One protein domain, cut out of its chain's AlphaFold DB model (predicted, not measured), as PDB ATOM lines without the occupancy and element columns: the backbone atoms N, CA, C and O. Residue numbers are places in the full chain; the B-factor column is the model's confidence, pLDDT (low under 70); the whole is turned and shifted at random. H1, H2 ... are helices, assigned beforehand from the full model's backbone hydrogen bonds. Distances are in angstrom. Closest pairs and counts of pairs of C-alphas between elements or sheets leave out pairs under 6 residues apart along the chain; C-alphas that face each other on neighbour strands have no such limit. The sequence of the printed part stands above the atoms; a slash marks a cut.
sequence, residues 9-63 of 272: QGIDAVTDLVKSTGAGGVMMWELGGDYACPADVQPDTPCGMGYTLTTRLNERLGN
ATOM      1  N   GLN A   9      29.013  12.226 -23.075       97.75
ATOM      2  CA  GLN A   9      28.689  10.909 -22.534       97.75
ATOM      3  C   GLN A   9      28.781  10.922 -21.006       97.75
ATOM      4  O   GLN A   9      27.912  10.360 -20.332       97.75
ATOM      5  N   GLY A  10      29.809  11.572 -20.461       97.12
ATOM      6  CA  GLY A  10      29.948  11.763 -19.020       97.12
ATOM      7  C   GLY A  10      28.803  12.599 -18.433       97.12
ATOM      8  O   GLY A  10      28.127  12.158 -17.497       97.12
ATOM      9  N   ILE A  11      28.469  13.724 -19.075       97.44
ATOM     10  CA  ILE A  11      27.331  14.569 -18.692       97.44
ATOM     11  C   ILE A  11      26.015  13.794 -18.755       97.44
ATOM     12  O   ILE A  11      25.201  13.908 -17.837       97.44
ATOM     13  N   ASP A  12      25.799  12.970 -19.781       97.31
ATOM     14  CA  ASP A  12      24.612  12.117 -19.852       97.31
ATOM     15  C   ASP A  12      24.514  11.193 -18.635       97.31
ATOM     16  O   ASP A  12      23.481  11.192 -17.960       97.31
ATOM     17  N   ALA A  13      25.599  10.495 -18.289       97.69
ATOM     18  CA  ALA A  13      25.638   9.614 -17.125       97.69
ATOM     19  C   ALA A  13      25.387  10.368 -15.806       97.69
ATOM     20  O   ALA A  13      24.651   9.883 -14.943       97.69
ATOM     21  N   VAL A  14      25.938  11.578 -15.653       96.44
ATOM     22  CA  VAL A  14      25.672  12.444 -14.494       96.44
ATOM     23  C   VAL A  14      24.197  12.847 -14.442       96.44
ATOM     24  O   VAL A  14      23.578  12.756 -13.383       96.44
ATOM     25  N   THR A  15      23.591  13.251 -15.564       95.31
ATOM     26  CA  THR A  15      22.168  13.631 -15.585       95.31
ATOM     27  C   THR A  15      21.243  12.451 -15.291       95.31
ATOM     28  O   THR A  15      20.231  12.627 -14.610       95.31
ATOM     29  N   ASP A  16      21.602  11.244 -15.730       94.62
ATOM     30  CA  ASP A  16      20.871  10.016 -15.411       94.62
ATOM     31  C   ASP A  16      20.986   9.674 -13.918       94.62
ATOM     32  O   ASP A  16      19.997   9.283 -13.284       94.62
ATOM     33  N   LEU A  17      22.153   9.900 -13.308       93.75
ATOM     34  CA  LEU A  17      22.331   9.767 -11.864       93.75
ATOM     35  C   LEU A  17      21.480  10.786 -11.094       93.75
ATOM     36  O   LEU A  17      20.789  10.418 -10.145       93.75
ATOM     37  N   VAL A  18      21.479  12.054 -11.510       92.44
ATOM     38  CA  VAL A  18      20.669  13.116 -10.887       92.44
ATOM     39  C   VAL A  18      19.185  12.752 -10.917       92.44
ATOM     40  O   VAL A  18      18.523  12.789  -9.881       92.44
ATOM     41  N   LYS A  19      18.680  12.312 -12.075       90.00
ATOM     42  CA  LYS A  19      17.284  11.880 -12.245       90.00
ATOM     43  C   LYS A  19      16.939  10.660 -11.401       90.00
ATOM     44  O   LYS A  19      15.894  10.639 -10.762       90.00
ATOM     45  N   SER A  20      17.799   9.642 -11.405       89.06
ATOM     46  CA  SER A  20      17.528   8.380 -10.703       89.06
ATOM     47  C   SER A  20      17.623   8.500  -9.182       89.06
ATOM     48  O   SER A  20      16.931   7.775  -8.470       89.06
ATOM     49  N   THR A  21      18.447   9.419  -8.676       86.31
ATOM     50  CA  THR A  21      18.614   9.658  -7.233       86.31
ATOM     51  C   THR A  21      17.712  10.762  -6.688       86.31
ATOM     52  O   THR A  21      17.562  10.868  -5.473       86.31
ATOM     53  N   GLY A  22      17.114  11.582  -7.560       86.12
ATOM     54  CA  GLY A  22      16.359  12.770  -7.160       86.12
ATOM     55  C   GLY A  22      17.248  13.899  -6.631       86.12
ATOM     56  O   GLY A  22      16.785  14.721  -5.840       86.12
ATOM     57  N   ALA A  23      18.528  13.927  -7.020       86.94
ATOM     58  CA  ALA A  23      19.458  14.969  -6.605       86.94
ATOM     59  C   ALA A  23      18.997  16.356  -7.086       86.94
ATOM     60  O   ALA A  23      18.386  16.501  -8.141       86.94
ATOM     61  N   GLY A  24      19.327  17.395  -6.314       87.38
ATOM     62  CA  GLY A  24      18.835  18.754  -6.569       87.38
ATOM     63  C   GLY A  24      19.405  19.438  -7.819       87.38
ATOM     64  O   GLY A  24      18.833  20.429  -8.261       87.38
ATOM     65  N   GLY A  25      20.517  18.953  -8.382       90.75
ATOM     66  CA  GLY A  25      21.128  19.527  -9.582       90.75
ATOM     67  C   GLY A  25      22.601  19.159  -9.767       90.75
ATOM     68  O   GLY A  25      23.117  18.262  -9.103       90.75
ATOM     69  N   VAL A  26      23.269  19.879 -10.673       94.38
ATOM     70  CA  VAL A  26      24.683  19.694 -11.040       94.38
ATOM     71  C   VAL A  26      25.428  21.018 -10.881       94.38
ATOM     72  O   VAL A  26      24.898  22.077 -11.209       94.38
ATOM     73  N   MET A  27      26.667  20.952 -10.396       95.75
ATOM     74  CA  MET A  27      27.617  22.066 -10.398       95.75
ATOM     75  C   MET A  27      28.758  21.726 -11.359       95.75
ATOM     76  O   MET A  27      29.213  20.584 -11.367       95.75
ATOM     77  N   MET A  28      29.213  22.699 -12.153       95.06
ATOM     78  CA  MET A  28      30.389  22.550 -13.015       95.06
ATOM     79  C   MET A  28      31.447  23.602 -12.698       95.06
ATOM     80  O   MET A  28      31.118  24.740 -12.355       95.06
ATOM     81  N   TRP A  29      32.709  23.226 -12.885       95.25
ATOM     82  CA  TRP A  29      33.856  24.115 -12.759       95.25
ATOM     83  C   TRP A  29      34.758  23.972 -13.996       95.25
ATOM     84  O   TRP A  29      35.306  22.900 -14.213       95.25
ATOM     85  N   GLU A  30      34.975  24.986 -14.827       94.50
ATOM     86  CA  GLU A  30      34.318  26.299 -14.895       94.50
ATOM     87  C   GLU A  30      33.683  26.510 -16.274       94.50
ATOM     88  O   GLU A  30      33.947  25.754 -17.206       94.50
ATOM     89  N   LEU A  31      32.870  27.561 -16.427       96.31
ATOM     90  CA  LEU A  31      32.188  27.849 -17.697       96.31
ATOM     91  C   LEU A  31      33.161  28.059 -18.867       96.31
ATOM     92  O   LEU A  31      32.835  27.706 -19.993       96.31
ATOM     93  N   GLY A  32      34.360  28.594 -18.611       95.94
ATOM     94  CA  GLY A  32      35.390  28.780 -19.641       95.94
ATOM     95  C   GLY A  32      35.990  27.480 -20.189       95.94
ATOM     96  O   GLY A  32      36.709  27.526 -21.184       95.94
ATOM     97  N   GLY A  33      35.715  26.336 -19.550       95.50
ATOM     98  CA  GLY A  33      36.122  25.011 -20.018       95.50
ATOM     99  C   GLY A  33      35.084  24.298 -20.889       95.50
ATOM    100  O   GLY A  33      35.407  23.255 -21.454       95.50
ATOM    101  N   ASP A  34      33.859  24.823 -21.005       98.25
ATOM    102  CA  ASP A  34      32.853  24.281 -21.924       98.25
ATOM    103  C   ASP A  34      33.205  24.656 -23.373       98.25
ATOM    104  O   ASP A  34      33.879  25.657 -23.641       98.25
ATOM    105  N   TYR A  35      32.782  23.832 -24.323       97.50
ATOM    106  CA  TYR A  35      33.308  23.859 -25.678       97.50
ATOM    107  C   TYR A  35      32.219  23.814 -26.744       97.50
ATOM    108  O   TYR A  35      31.058  23.497 -26.488       97.50
ATOM    109  N   ALA A  36      32.595  24.157 -27.970       97.12
ATOM    110  CA  ALA A  36      31.830  23.878 -29.176       97.12
ATOM    111  C   ALA A  36      32.801  23.503 -30.297       97.12
ATOM    112  O   ALA A  36      33.838  24.147 -30.485       97.12
ATOM    113  N   CYS A  37      32.458  22.455 -31.036       95.31
ATOM    114  CA  CYS A  37      33.235  22.000 -32.180       95.31
ATOM    115  C   CYS A  37      32.525  22.390 -33.485       95.31
ATOM    116  O   CYS A  37      31.296  22.297 -33.560       95.31
ATOM    117  N   PRO A  38      33.263  22.816 -34.526       94.19
ATOM    118  CA  PRO A  38      32.700  22.920 -35.867       94.19
ATOM    119  C   PRO A  38      32.260  21.540 -36.380       94.19
ATOM    120  O   PRO A  38      32.705  20.508 -35.883       94.19
ATOM    121  N   ALA A  39      31.393  21.526 -37.397       92.50
ATOM    122  CA  ALA A  39      30.890  20.284 -37.995       92.50
ATOM    123  C   ALA A  39      32.010  19.399 -38.572       92.50
ATOM    124  O   ALA A  39      31.879  18.178 -38.590       92.50
ATOM    125  N   ASP A  40      33.096  20.026 -39.028       93.25
ATOM    126  CA  ASP A  40      34.331  19.366 -39.429       93.25
ATOM    127  C   ASP A  40      35.500  19.999 -38.661       93.25
ATOM    128  O   ASP A  40      35.736  21.206 -38.755       93.25
ATOM    129  N   VAL A  41      36.181  19.196 -37.843       94.12
ATOM    130  CA  VAL A  41      37.271  19.651 -36.974       94.12
ATOM    131  C   VAL A  41      38.585  19.513 -37.730       94.12
ATOM    132  O   VAL A  41      39.027  18.404 -38.023       94.12
ATOM    133  N   GLN A  42      39.229  20.645 -38.000       93.75
ATOM    134  CA  GLN A  42      40.499  20.724 -38.719       93.75
ATOM    135  C   GLN A  42      41.560  21.426 -37.854       93.75
ATOM    136  O   GLN A  42      41.207  22.105 -36.886       93.75
ATOM    137  N   PRO A  43      42.868  21.287 -38.149       92.56
ATOM    138  CA  PRO A  43      43.926  21.932 -37.365       92.56
ATOM    139  C   PRO A  43      43.820  23.463 -37.293       92.56
ATOM    140  O   PRO A  43      44.233  24.062 -36.302       92.56
ATOM    141  N   ASP A  44      43.282  24.093 -38.337       93.62
ATOM    142  CA  ASP A  44      43.020  25.531 -38.439       93.62
ATOM    143  C   ASP A  44      41.630  25.932 -37.916       93.62
ATOM    144  O   ASP A  44      41.411  27.102 -37.593       93.62
ATOM    145  N   THR A  45      40.722  24.967 -37.755       93.12
ATOM    146  CA  THR A  45      39.403  25.143 -37.130       93.12
ATOM    147  C   THR A  45      39.176  24.128 -36.000       93.12
ATOM    148  O   THR A  45      38.321  23.241 -36.118       93.12
ATOM    149  N   PRO A  46      39.945  24.214 -34.894       94.38
ATOM    150  CA  PRO A  46      39.758  23.329 -33.754       94.38
ATOM    151  C   PRO A  46      38.472  23.675 -32.992       94.38
ATOM    152  O   PRO A  46      37.877  24.742 -33.174       94.38
ATOM    153  N   CYS A  47      38.066  22.793 -32.080       95.62
ATOM    154  CA  CYS A  47      37.063  23.146 -31.080       95.62
ATOM    155  C   CYS A  47      37.553  24.332 -30.233       95.62
ATOM    156  O   CYS A  47      38.740  24.436 -29.913       95.62
ATOM    157  N   GLY A  48      36.632  25.216 -29.862       95.56
ATOM    158  CA  GLY A  48      36.900  26.377 -29.014       95.56
ATOM    159  C   GLY A  48      35.936  26.439 -27.837       95.56
ATOM    160  O   GLY A  48      35.156  25.513 -27.624       95.56
ATOM    161  N   MET A  49      35.974  27.548 -27.093       96.62
ATOM    162  CA  MET A  49      34.997  27.821 -26.034       96.62
ATOM    163  C   MET A  49      33.564  27.779 -26.580       96.62
ATOM    164  O   MET A  49      33.296  28.271 -27.678       96.62
ATOM    165  N   GLY A  50      32.641  27.223 -25.802       96.81
ATOM    166  CA  GLY A  50      31.247  27.078 -26.202       96.81
ATOM    167  C   GLY A  50      30.342  26.640 -25.058       96.81
ATOM    168  O   GLY A  50      30.637  26.900 -23.897       96.81
ATOM    169  N   TYR A  51      29.216  26.020 -25.412       97.56
ATOM    170  CA  TYR A  51      28.128  25.703 -24.481       97.56
ATOM    171  C   TYR A  51      27.597  24.274 -24.643       97.56
ATOM    172  O   TYR A  51      26.442  24.010 -24.311       97.56
ATOM    173  N   THR A  52      28.373  23.361 -25.234       97.81
ATOM    174  CA  THR A  52      27.907  21.998 -25.530       97.81
ATOM    175  C   THR A  52      27.432  21.293 -24.261       97.81
ATOM    176  O   THR A  52      26.317  20.769 -24.229       97.81
ATOM    177  N   LEU A  53      28.228  21.322 -23.189       98.00
ATOM    178  CA  LEU A  53      27.920  20.607 -21.950       98.00
ATOM    179  C   LEU A  53      26.822  21.309 -21.138       98.00
ATOM    180  O   LEU A  53      25.891  20.659 -20.659       98.00
ATOM    181  N   THR A  54      26.878  22.637 -21.019       97.38
ATOM    182  CA  THR A  54      25.848  23.452 -20.343       97.38
ATOM    183  C   THR A  54      24.482  23.344 -21.023       97.38
ATOM    184  O   THR A  54      23.472  23.147 -20.341       97.38
ATOM    185  N   THR A  55      24.436  23.417 -22.357       97.25
ATOM    186  CA  THR A  55      23.202  23.235 -23.140       97.25
ATOM    187  C   THR A  55      22.640  21.842 -22.913       97.25
ATOM    188  O   THR A  55      21.456  21.700 -22.614       97.25
ATOM    189  N   ARG A  56      23.497  20.817 -22.944       96.75
ATOM    190  CA  ARG A  56      23.087  19.432 -22.712       96.75
ATOM    191  C   ARG A  56      22.519  19.212 -21.309       96.75
ATOM    192  O   ARG A  56      21.476  18.572 -21.174       96.75
ATOM    193  N   LEU A  57      23.144  19.776 -20.271       96.75
ATOM    194  CA  LEU A  57      22.602  19.758 -18.907       96.75
ATOM    195  C   LEU A  57      21.213  20.405 -18.850       96.75
ATOM    196  O   LEU A  57      20.293  19.827 -18.271       96.75
ATOM    197  N   ASN A  58      21.046  21.571 -19.480       95.62
ATOM    198  CA  ASN A  58      19.765  22.270 -19.531       95.62
ATOM    199  C   ASN A  58      18.692  21.468 -20.283       95.62
ATOM    200  O   ASN A  58      17.575  21.337 -19.799       95.62
ATOM    201  N   GLU A  59      19.008  20.874 -21.431       95.25
ATOM    202  CA  GLU A  59      18.061  20.043 -22.186       95.25
ATOM    203  C   GLU A  59      17.647  18.791 -21.404       95.25
ATOM    204  O   GLU A  59      16.476  18.402 -21.396       95.25
ATOM    205  N   ARG A  60      18.602  18.164 -20.707       94.00
ATOM    206  CA  ARG A  60      18.375  16.923 -19.957       94.00
ATOM    207  C   ARG A  60      17.643  17.150 -18.638       94.00
ATOM    208  O   ARG A  60      16.882  16.261 -18.254       94.00
ATOM    209  N   LEU A  61      17.877  18.267 -17.945       93.31
ATOM    210  CA  LEU A  61      17.353  18.541 -16.596       93.31
ATOM    211  C   LEU A  61      16.300  19.661 -16.551       93.31
ATOM    212  O   LEU A  61      15.497  19.706 -15.627       93.31
ATOM    213  N   GLY A  62      16.232  20.543 -17.547       90.56
ATOM    214  CA  GLY A  62      15.351  21.720 -17.532       90.56
ATOM    215  C   GLY A  62      13.855  21.394 -17.499       90.56
ATOM    216  O   GLY A  62      13.060  22.208 -17.042       90.56
ATOM    217  N   ASN A  63      13.477  20.185 -17.923       85.50
ATOM    218  CA  ASN A  63      12.100  19.682 -17.879       85.50
ATOM    219  C   ASN A  63      11.908  18.525 -16.881       85.50
ATOM    220  O   ASN A  63      10.885  17.840 -16.928       85.50
TER     221      ASN A  63
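Overview. This is residues 9 to 63 of the 272 residues of the protein "Carbohydrate binding protein" of Streptomyces capillispiralis (UniProt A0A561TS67). The longest helix, H1, sits side by side with H2 at one end of a rod, and the long link between them, residues 22 to 51, runs back past the helices and out to a far loop at Asp 44 before folding back into H2. The printed part has 55 residues with two named helices, H1 then H2, and no named strand; the class is all helix, with under half of the residues in named elements. The whole is loose, with a radius of gyration of the C-alphas of 13.3 A, and spans 43 by 20 by 17 A.

Along the chain. Find C-alpha 9 at (28.689, 10.909, -22.534); from there H1, residues 9 to 21, runs 18.4 A. H2, residues 52 to 61, runs 14.3 A to C-alpha 61 at (17.353, 18.541, -16.596).

Arrangement. H1 and H2 touch; their closest C-alphas, of Thr 15 and Arg 60, are 6.7 A apart. They run the same way at a shallow tilt of 22 degrees. In H1 and H2 every O i to N i+4 pair is within hydrogen-bond range. In the link, residues 35 to 36 pair antiparallel with residues 48 to 49.

Size, cuts and confidence. The farthest C-alphas, of Gly 22 and Asp 44, are 43.0 A apart. The printed part has no cut, and no printed residue is under 70 in pLDDT.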